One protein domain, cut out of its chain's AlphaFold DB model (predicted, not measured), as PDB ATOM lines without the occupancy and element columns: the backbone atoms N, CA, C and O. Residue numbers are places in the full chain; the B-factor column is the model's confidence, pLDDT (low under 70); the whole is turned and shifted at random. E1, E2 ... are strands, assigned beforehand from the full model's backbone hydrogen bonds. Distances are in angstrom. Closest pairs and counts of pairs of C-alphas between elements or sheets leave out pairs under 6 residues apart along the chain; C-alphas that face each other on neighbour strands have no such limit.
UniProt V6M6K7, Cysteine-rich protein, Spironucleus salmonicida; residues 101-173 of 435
ATOM      1  N   CYS A 101     -20.044   3.883   3.248       92.75
ATOM      2  CA  CYS A 101     -20.684   2.584   3.155       92.75
ATOM      3  C   CYS A 101     -21.259   2.351   1.753       92.75
ATOM      4  O   CYS A 101     -21.434   3.291   0.976       92.75
ATOM      5  N   THR A 102     -21.578   1.096   1.457       92.44
ATOM      6  CA  THR A 102     -22.343   0.641   0.286       92.44
ATOM      7  C   THR A 102     -23.530  -0.203   0.761       92.44
ATOM      8  O   THR A 102     -23.652  -0.489   1.952       92.44
ATOM      9  N   SER A 103     -24.391  -0.668  -0.150       88.88
ATOM     10  CA  SER A 103     -25.483  -1.591   0.206       88.88
ATOM     11  C   SER A 103     -25.018  -2.966   0.715       88.88
ATOM     12  O   SER A 103     -25.835  -3.729   1.224       88.88
ATOM     13  N   THR A 104     -23.733  -3.310   0.569       87.88
ATOM     14  CA  THR A 104     -23.163  -4.609   0.977       87.88
ATOM     15  C   THR A 104     -22.041  -4.498   2.007       87.88
ATOM     16  O   THR A 104     -21.678  -5.506   2.611       87.88
ATOM     17  N   ALA A 105     -21.490  -3.302   2.230       90.31
ATOM     18  CA  ALA A 105     -20.403  -3.068   3.172       90.31
ATOM     19  C   ALA A 105     -20.678  -1.827   4.027       90.31
ATOM     20  O   ALA A 105     -20.878  -0.729   3.508       90.31
ATOM     21  N   ASN A 106     -20.631  -1.988   5.349       90.56
ATOM     22  CA  ASN A 106     -20.868  -0.907   6.297       90.56
ATOM     23  C   ASN A 106     -19.568  -0.511   7.012       90.56
ATOM     24  O   ASN A 106     -19.081  -1.254   7.863       90.56
ATOM     25  N   TYR A 107     -19.045   0.685   6.721       92.12
ATOM     26  CA  TYR A 107     -17.935   1.276   7.472       92.12
ATOM     27  C   TYR A 107     -18.361   2.486   8.317       92.12
ATOM     28  O   TYR A 107     -17.526   3.310   8.696       92.12
ATOM     29  N   CYS A 108     -19.646   2.584   8.667       90.50
ATOM     30  CA  CYS A 108     -20.174   3.633   9.532       90.50
ATOM     31  C   CYS A 108     -19.686   3.497  10.981       90.50
ATOM     32  O   CYS A 108     -19.471   2.405  11.515       90.50
ATOM     33  N   TYR A 109     -19.476   4.640  11.627       90.38
ATOM     34  CA  TYR A 109     -19.091   4.703  13.032       90.38
ATOM     35  C   TYR A 109     -20.309   4.637  13.953       90.38
ATOM     36  O   TYR A 109     -21.449   4.749  13.511       90.38
ATOM     37  N   ALA A 110     -20.045   4.469  15.251       89.25
ATOM     38  CA  ALA A 110     -21.078   4.485  16.277       89.25
ATOM     39  C   ALA A 110     -21.932   5.768  16.189       89.25
ATOM     40  O   ALA A 110     -21.392   6.873  16.062       89.25
ATOM     41  N   GLY A 111     -23.257   5.618  16.238       87.88
ATOM     42  CA  GLY A 111     -24.229   6.706  16.096       87.88
ATOM     43  C   GLY A 111     -24.515   7.134  14.651       87.88
ATOM     44  O   GLY A 111     -25.146   8.175  14.434       87.88
ATOM     45  N   GLN A 112     -24.056   6.366  13.658       91.94
ATOM     46  CA  GLN A 112     -24.302   6.623  12.238       91.94
ATOM     47  C   GLN A 112     -25.018   5.455  11.556       91.94
ATOM     48  O   GLN A 112     -24.905   4.314  11.985       91.94
ATOM     49  N   PHE A 113     -25.713   5.732  10.459       93.44
ATOM     50  CA  PHE A 113     -26.352   4.742   9.601       93.44
ATOM     51  C   PHE A 113     -25.869   4.880   8.158       93.44
ATOM     52  O   PHE A 113     -25.388   5.942   7.735       93.44
ATOM     53  N   CYS A 114     -26.023   3.798   7.401       92.69
ATOM     54  CA  CYS A 114     -25.700   3.770   5.986       92.69
ATOM     55  C   CYS A 114     -26.927   4.136   5.132       92.69
ATOM     56  O   CYS A 114     -27.924   3.419   5.183       92.69
ATOM     57  N   PRO A 115     -26.883   5.208   4.318       91.19
ATOM     58  CA  PRO A 115     -27.991   5.562   3.432       91.19
ATOM     59  C   PRO A 115     -27.923   4.890   2.046       91.19
ATOM     60  O   PRO A 115     -28.735   5.218   1.181       91.19
ATOM     61  N   ALA A 116     -26.940   4.022   1.791       90.44
ATOM     62  CA  ALA A 116     -26.724   3.425   0.476       90.44
ATOM     63  C   ALA A 116     -27.885   2.504   0.073       90.44
ATOM     64  O   ALA A 116     -28.262   1.605   0.817       90.44
ATOM     65  N   THR A 117     -28.403   2.683  -1.141       87.75
ATOM     66  CA  THR A 117     -29.404   1.788  -1.752       87.75
ATOM     67  C   THR A 117     -28.823   0.933  -2.881       87.75
ATOM     68  O   THR A 117     -29.516   0.090  -3.444       87.75
ATOM     69  N   SER A 118     -27.546   1.128  -3.216       85.88
ATOM     70  CA  SER A 118     -26.824   0.412  -4.268       85.88
ATOM     71  C   SER A 118     -25.378   0.125  -3.842       85.88
ATOM     72  O   SER A 118     -24.930   0.536  -2.770       85.88
ATOM     73  N   GLY A 119     -24.618  -0.557  -4.703       87.44
ATOM     74  CA  GLY A 119     -23.194  -0.823  -4.477       87.44
ATOM     75  C   GLY A 119     -22.287   0.414  -4.539       87.44
ATOM     76  O   GLY A 119     -21.083   0.283  -4.338       87.44
ATOM     77  N   THR A 120     -22.826   1.601  -4.835       90.31
ATOM     78  CA  THR A 120     -22.055   2.847  -4.869       90.31
ATOM     79  C   THR A 120     -21.737   3.322  -3.455       90.31
ATOM     80  O   THR A 120     -22.603   3.345  -2.582       90.31
ATOM     81  N   GLU A 121     -20.489   3.729  -3.240       90.75
ATOM     82  CA  GLU A 121     -20.028   4.245  -1.958       90.75
ATOM     83  C   GLU A 121     -20.606   5.636  -1.667       90.75
ATOM     84  O   GLU A 121     -20.526   6.553  -2.487       90.75
ATOM     85  N   VAL A 122     -21.189   5.791  -0.480       89.50
ATOM     86  CA  VAL A 122     -21.781   7.042   0.010       89.50
ATOM     87  C   VAL A 122     -21.317   7.333   1.432       89.50
ATOM     88  O   VAL A 122     -20.868   6.446   2.155       89.50
ATOM     89  N   PHE A 123     -21.450   8.588   1.860       90.69
ATOM     90  CA  PHE A 123     -21.135   8.980   3.231       90.69
ATOM     91  C   PHE A 123     -22.202   8.513   4.220       90.69
ATOM     92  O   PHE A 123     -23.403   8.680   3.987       90.69
ATOM     93  N   CYS A 124     -21.748   8.001   5.361       90.31
ATOM     94  CA  CYS A 124     -22.616   7.674   6.483       90.31
ATOM     95  C   CYS A 124     -23.275   8.934   7.057       90.31
ATOM     96  O   CYS A 124     -22.669  10.010   7.116       90.31
ATOM     97  N   LYS A 125     -24.520   8.796   7.518       89.94
ATOM     98  CA  LYS A 125     -25.300   9.880   8.134       89.94
ATOM     99  C   LYS A 125     -25.513   9.610   9.616       89.94
ATOM    100  O   LYS A 125     -25.448   8.469  10.051       89.94
ATOM    101  N   PHE A 126     -25.756  10.646  10.411       88.56
ATOM    102  CA  PHE A 126     -26.048  10.473  11.835       88.56
ATOM    103  C   PHE A 126     -27.473   9.973  12.044       88.56
ATOM    104  O   PHE A 126     -28.396  10.461  11.402       88.56
ATOM    105  N   CYS A 127     -27.673   9.080  13.007       87.69
ATOM    106  CA  CYS A 127     -28.997   8.563  13.367       87.69
ATOM    107  C   CYS A 127     -30.036   9.666  13.639       87.69
ATOM    108  O   CYS A 127     -31.194   9.568  13.245       87.69
ATOM    109  N   SER A 128     -29.596  10.786  14.220       78.81
ATOM    110  CA  SER A 128     -30.442  11.939  14.538       78.81
ATOM    111  C   SER A 128     -31.006  12.687  13.322       78.81
ATOM    112  O   SER A 128     -31.830  13.577  13.507       78.81
ATOM    113  N   THR A 129     -30.549  12.401  12.096       75.81
ATOM    114  CA  THR A 129     -31.068  13.046  10.875       75.81
ATOM    115  C   THR A 129     -32.256  12.307  10.251       75.81
ATOM    116  O   THR A 129     -32.718  12.722   9.193       75.81
ATOM    117  N   GLY A 130     -32.744  11.243  10.899       74.88
ATOM    118  CA  GLY A 130     -33.860  10.421  10.431       74.88
ATOM    119  C   GLY A 130     -33.372   9.199   9.658       74.88
ATOM    120  O   GLY A 130     -32.859   9.325   8.547       74.88
ATOM    121  N   VAL A 131     -33.524   8.024  10.268       85.62
ATOM    122  CA  VAL A 131     -33.293   6.714   9.646       85.62
ATOM    123  C   VAL A 131     -34.609   6.260   9.010       85.62
ATOM    124  O   VAL A 131     -35.668   6.433   9.613       85.62
ATOM    125  N   THR A 132     -34.571   5.719   7.793       84.31
ATOM    126  CA  THR A 132     -35.787   5.262   7.096       84.31
ATOM    127  C   THR A 132     -36.005   3.755   7.246       84.31
ATOM    128  O   THR A 132     -35.045   3.029   7.517       84.31
ATOM    129  N   PRO A 133     -37.236   3.245   7.027       82.00
ATOM    130  CA  PRO A 133     -37.495   1.807   7.005       82.00
ATOM    131  C   PRO A 133     -36.521   1.060   6.079       82.00
ATOM    132  O   PRO A 133     -36.227   1.520   4.977       82.00
ATOM    133  N   GLY A 134     -35.999  -0.077   6.545       78.62
ATOM    134  CA  GLY A 134     -34.987  -0.871   5.833       78.62
ATOM    135  C   GLY A 134     -33.529  -0.500   6.137       78.62
ATOM    136  O   GLY A 134     -32.634  -1.198   5.669       78.62
ATOM    137  N   GLN A 135     -33.283   0.544   6.934       88.69
ATOM    138  CA  GLN A 135     -31.956   0.920   7.439       88.69
ATOM    139  C   GLN A 135     -31.844   0.679   8.952       88.69
ATOM    140  O   GLN A 135     -32.831   0.386   9.635       88.69
ATOM    141  N   GLY A 136     -30.634   0.832   9.487       92.12
ATOM    142  CA  GLY A 136     -30.368   0.754  10.916       92.12
ATOM    143  C   GLY A 136     -29.179   1.598  11.363       92.12
ATOM    144  O   GLY A 136     -28.209   1.812  10.632       92.12
ATOM    145  N   CYS A 137     -29.247   2.078  12.598       94.31
ATOM    146  CA  CYS A 137     -28.115   2.695  13.271       94.31
ATOM    147  C   CYS A 137     -27.013   1.683  13.578       94.31
ATOM    148  O   CYS A 137     -27.258   0.576  14.054       94.31
ATOM    149  N   SER A 138     -25.770   2.098  13.368       94.06
ATOM    150  CA  SER A 138     -24.598   1.392  13.866       94.06
ATOM    151  C   SER A 138     -24.303   1.882  15.279       94.06
ATOM    152  O   SER A 138     -23.820   2.999  15.443       94.06
ATOM    153  N   CYS A 139     -24.621   1.091  16.309       90.81
ATOM    154  CA  CYS A 139     -24.326   1.452  17.707       90.81
ATOM    155  C   CYS A 139     -22.881   1.120  18.092       90.81
ATOM    156  O   CYS A 139     -22.259   1.836  18.868       90.81
ATOM    157  N   LYS A 140     -22.289   0.128  17.419       91.69
ATOM    158  CA  LYS A 140     -20.848  -0.136  17.430       91.69
ATOM    159  C   LYS A 140     -20.248   0.182  16.070       91.69
ATOM    160  O   LYS A 140     -20.928   0.208  15.045       91.69
ATOM    161  N   ARG A 141     -18.937   0.415  16.054       88.50
ATOM    162  CA  ARG A 141     -18.197   0.668  14.815       88.50
ATOM    163  C   ARG A 141     -18.405  -0.495  13.835       88.50
ATOM    164  O   ARG A 141     -18.118  -1.633  14.191       88.50
ATOM    165  N   TYR A 142     -18.859  -0.184  12.620       88.50
ATOM    166  CA  TYR A 142     -19.066  -1.134  11.515       88.50
ATOM    167  C   TYR A 142     -20.144  -2.199  11.767       88.50
ATOM    168  O   TYR A 142     -20.247  -3.159  11.009       88.50
ATOM    169  N   HIS A 143     -20.947  -2.041  12.820       90.38
ATOM    170  CA  HIS A 143     -21.969  -3.006  13.199       90.38
ATOM    171  C   HIS A 143     -23.341  -2.338  13.203       90.38
ATOM    172  O   HIS A 143     -23.724  -1.677  14.170       90.38
ATOM    173  N   GLU A 144     -24.079  -2.537  12.115       91.06
ATOM    174  CA  GLU A 144     -25.458  -2.080  11.973       91.06
ATOM    175  C   GLU A 144     -26.404  -2.928  12.825       91.06
ATOM    176  O   GLU A 144     -26.350  -4.157  12.786       91.06
ATOM    177  N   ILE A 145     -27.313  -2.276  13.545       92.44
ATOM    178  CA  ILE A 145     -28.495  -2.920  14.115       92.44
ATOM    179  C   ILE A 145     -29.683  -2.487  13.254       92.44
ATOM    180  O   ILE A 145     -30.147  -1.349  13.349       92.44
ATOM    181  N   LYS A 146     -30.147  -3.380  12.372       90.75
ATOM    182  CA  LYS A 146     -31.288  -3.112  11.482       90.75
ATOM    183  C   LYS A 146     -32.514  -2.701  12.289       90.75
ATOM    184  O   LYS A 146     -32.766  -3.259  13.352       90.75
ATOM    185  N   GLY A 147     -33.259  -1.717  11.795       91.44
ATOM    186  CA  GLY A 147     -34.433  -1.211  12.498       91.44
ATOM    187  C   GLY A 147     -34.106  -0.337  13.710       91.44
ATOM    188  O   GLY A 147     -35.029   0.199  14.300       91.44
ATOM    189  N   CYS A 148     -32.838  -0.140  14.088       94.69
ATOM    190  CA  CYS A 148     -32.483   0.760  15.185       94.69
ATOM    191  C   CYS A 148     -32.524   2.225  14.736       94.69
ATOM    192  O   CYS A 148     -31.881   2.588  13.747       94.69
ATOM    193  N   SER A 149     -33.233   3.073  15.482       93.31
ATOM    194  CA  SER A 149     -33.316   4.520  15.241       93.31
ATOM    195  C   SER A 149     -32.382   5.318  16.155       93.31
ATOM    196  O   SER A 149     -31.958   6.423  15.795       93.31
ATOM    197  N   LYS A 150     -32.016   4.761  17.321       91.75
ATOM    198  CA  LYS A 150     -31.188   5.444  18.321       91.75
ATOM    199  C   LYS A 150     -30.370   4.478  19.171       91.75
ATOM    200  O   LYS A 150     -30.870   3.460  19.641       91.75
ATOM    201  N   CYS A 151     -29.130   4.876  19.438       91.19
ATOM    202  CA  CYS A 151     -28.198   4.149  20.291       91.19
ATOM    203  C   CYS A 151     -27.966   4.876  21.620       91.19
ATOM    204  O   CYS A 151     -27.949   6.112  21.648       91.19
ATOM    205  N   ASP A 152     -27.708   4.112  22.678       89.88
ATOM    206  CA  ASP A 152     -27.063   4.582  23.905       89.88
ATOM    207  C   ASP A 152     -25.816   3.731  24.159       89.88
ATOM    208  O   ASP A 152     -25.889   2.522  24.369       89.88
ATOM    209  N   GLY A 153     -24.645   4.355  24.041       87.25
ATOM    210  CA  GLY A 153     -23.382   3.630  23.961       87.25
ATOM    211  C   GLY A 153     -23.383   2.610  22.817       87.25
ATOM    212  O   GLY A 153     -23.524   2.971  21.648       87.25
ATOM    213  N   ASP A 154     -23.206   1.349  23.189       89.62
ATOM    214  CA  ASP A 154     -23.065   0.200  22.296       89.62
ATOM    215  C   ASP A 154     -24.405  -0.487  21.968       89.62
ATOM    216  O   ASP A 154     -24.444  -1.366  21.100       89.62
ATOM    217  N   ASP A 155     -25.480  -0.076  22.643       91.31
ATOM    218  CA  ASP A 155     -26.791  -0.718  22.628       91.31
ATOM    219  C   ASP A 155     -27.815   0.112  21.846       91.31
ATOM    220  O   ASP A 155     -27.776   1.347  21.841       91.31
ATOM    221  N   CYS A 156     -28.765  -0.564  21.193       93.88
ATOM    222  CA  CYS A 156     -29.942   0.109  20.655       93.88
ATOM    223  C   CYS A 156     -30.949   0.364  21.780       93.88
ATOM    224  O   CYS A 156     -31.231  -0.533  22.572       93.88
ATOM    225  N   VAL A 157     -31.519   1.568  21.826       93.25
ATOM    226  CA  VAL A 157     -32.518   1.961  22.841       93.25
ATOM    227  C   VAL A 157     -33.858   2.375  22.244       93.25
ATOM    228  O   VAL A 157     -34.830   2.536  22.974       93.25
ATOM    229  N   GLU A 158     -33.924   2.560  20.927       92.25
ATOM    230  CA  GLU A 158     -35.144   2.950  20.225       92.25
ATOM    231  C   GLU A 158     -35.149   2.336  18.822       92.25
ATOM    232  O   GLU A 158     -34.143   2.388  18.105       92.25
ATOM    233  N   CYS A 159     -36.283   1.753  18.440       93.69
ATOM    234  CA  CYS A 159     -36.473   1.104  17.149       93.69
ATOM    235  C   CYS A 159     -37.322   1.969  16.210       93.69
ATOM    236  O   CYS A 159     -38.063   2.855  16.632       93.69
ATOM    237  N   LEU A 160     -37.188   1.719  14.914       91.94
ATOM    238  CA  LEU A 160     -38.029   2.279  13.868       91.94
ATOM    239  C   LEU A 160     -39.419   1.629  13.889       91.94
ATOM    240  O   LEU A 160     -39.535   0.470  14.297       91.94
ATOM    241  N   PRO A 161     -40.454   2.324  13.375       89.69
ATOM    242  CA  PRO A 161     -41.755   1.714  13.131       89.69
ATOM    243  C   PRO A 161     -41.636   0.381  12.374       89.69
ATOM    244  O   PRO A 161     -40.777   0.205  11.504       89.69
ATOM    245  N   GLY A 162     -42.490  -0.570  12.738       89.94
ATOM    246  CA  GLY A 162     -42.460  -1.960  12.287       89.94
ATOM    247  C   GLY A 162     -41.508  -2.859  13.080       89.94
ATOM    248  O   GLY A 162     -41.350  -4.020  12.705       89.94
ATOM    249  N   HIS A 163     -40.869  -2.352  14.142       93.69
ATOM    250  CA  HIS A 163     -40.001  -3.124  15.033       93.69
ATOM    251  C   HIS A 163     -40.252  -2.790  16.510       93.69
ATOM    252  O   HIS A 163     -40.677  -1.683  16.841       93.69
ATOM    253  N   PHE A 164     -39.908  -3.724  17.396       94.38
ATOM    254  CA  PHE A 164     -39.905  -3.547  18.849       94.38
ATOM    255  C   PHE A 164     -38.529  -3.880  19.436       94.38
ATOM    256  O   PHE A 164     -37.749  -4.634  18.850       94.38
ATOM    257  N   LEU A 165     -38.213  -3.291  20.590       94.94
ATOM    258  CA  LEU A 165     -36.925  -3.474  21.252       94.94
ATOM    259  C   LEU A 165     -36.926  -4.761  22.088       94.94
ATOM    260  O   LEU A 165     -37.727  -4.906  23.009       94.94
ATOM    261  N   GLN A 166     -35.985  -5.661  21.814       93.81
ATOM    262  CA  GLN A 166     -35.747  -6.873  22.593       93.81
ATOM    263  C   GLN A 166     -34.242  -7.096  22.766       93.81
ATOM    264  O   GLN A 166     -33.505  -7.189  21.786       93.81
ATOM    265  N   GLU A 167     -33.785  -7.167  24.021       90.31
ATOM    266  CA  GLU A 167     -32.374  -7.403  24.377       90.31
ATOM    267  C   GLU A 167     -31.392  -6.497  23.603       90.31
ATOM    268  O   GLU A 167     -30.422  -6.960  23.009       90.31
ATOM    269  N   ASN A 168     -31.669  -5.186  23.571       89.94
ATOM    270  CA  ASN A 168     -30.866  -4.165  22.875       89.94
ATOM    271  C   ASN A 168     -30.801  -4.318  21.339       89.94
ATOM    272  O   ASN A 168     -29.990  -3.663  20.678       89.94
ATOM    273  N   THR A 169     -31.666  -5.153  20.754       91.00
ATOM    274  CA  THR A 169     -31.841  -5.324  19.305       91.00
ATOM    275  C   THR A 169     -33.281  -5.037  18.889       91.00
ATOM    276  O   THR A 169     -34.200  -5.124  19.699       91.00
ATOM    277  N   CYS A 170     -33.491  -4.679  17.624       94.19
ATOM    278  CA  CYS A 170     -34.825  -4.420  17.092       94.19
ATOM    279  C   CYS A 170     -35.340  -5.653  16.354       94.19
ATOM    280  O   CYS A 170     -34.773  -6.060  15.340       94.19
ATOM    281  N   GLN A 171     -36.418  -6.233  16.867       94.25
ATOM    282  CA  GLN A 171     -37.108  -7.368  16.264       94.25
ATOM    283  C   GLN A 171     -38.298  -6.870  15.456       94.25
ATOM    284  O   GLN A 171     -38.948  -5.899  15.834       94.25
ATOM    285  N   GLN A 172     -38.572  -7.508  14.324       92.62
ATOM    286  CA  GLN A 172     -39.646  -7.078  13.437       92.62
ATOM    287  C   GLN A 172     -41.018  -7.430  14.033       92.62
ATOM    288  O   GLN A 172     -41.208  -8.520  14.574       92.62
ATOM    289  N   CYS A 173     -41.976  -6.514  13.915       92.75
ATOM    290  CA  CYS A 173     -43.373  -6.778  14.240       92.75
ATOM    291  C   CYS A 173     -43.978  -7.826  13.289       92.75
ATOM    292  O   CYS A 173     -43.464  -8.069  12.192       92.75
TER     293      CYS A 173
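Overview. This is residues 101 to 173 of the 435 residues of the protein "Cysteine-rich protein" of Spironucleus salmonicida (UniProt V6M6K7). This domain has little regular structure: a looping stretch without named elements, residues 101 to 135, makes one end, and three small hairpins, E1-E2, E3-E4 and E5-E6, make the rest, their centres set in a triangle, with E5-E6 farthest from the middle of the domain. The printed part has 73 residues, no named helix and six strands, E1 to E6 in chain order, in three antiparallel two-stranded sheets. The class is all strand, with 27 residues in named elements, under half. It is compact, with a radius of gyration of the C-alphas of 11.0 A and spans of 32 by 24 by 20 A.

Arrangement. E1, residues 136 to 140, and E2, residues 143 to 146, form a hairpin; N 145 and O 137, 2.9 A apart, are within hydrogen-bond range. So are N 149 and O 158, 2.9 A, in the hairpin of E3, residues 148 to 152, and E4, residues 155 to 159. E5, residues 163 to 166, and E6, residues 169 to 172, form the third, with N 164 and O 171 at 2.8 A. The closest C-alphas of E1 and E3 are those of Gly 136 and Cys 148, 4.8 A; of E4 and E6, Cys 159 and Cys 170, 5.8 A. E1 and E5 are apart.

Along the chain. E1, 11.6 A long, begins at C-alpha 136 (-30.368, 0.754, 10.916); E6, 9.9 A, ends at C-alpha 172 (-39.646, -7.078, 13.437).

Size, cuts and confidence. The C-alphas farthest apart, Thr 120 and Glu 167, are 32.7 A apart. The printed part has no cut, the five links between strands are tight, and no printed residue is under 70 in pLDDT.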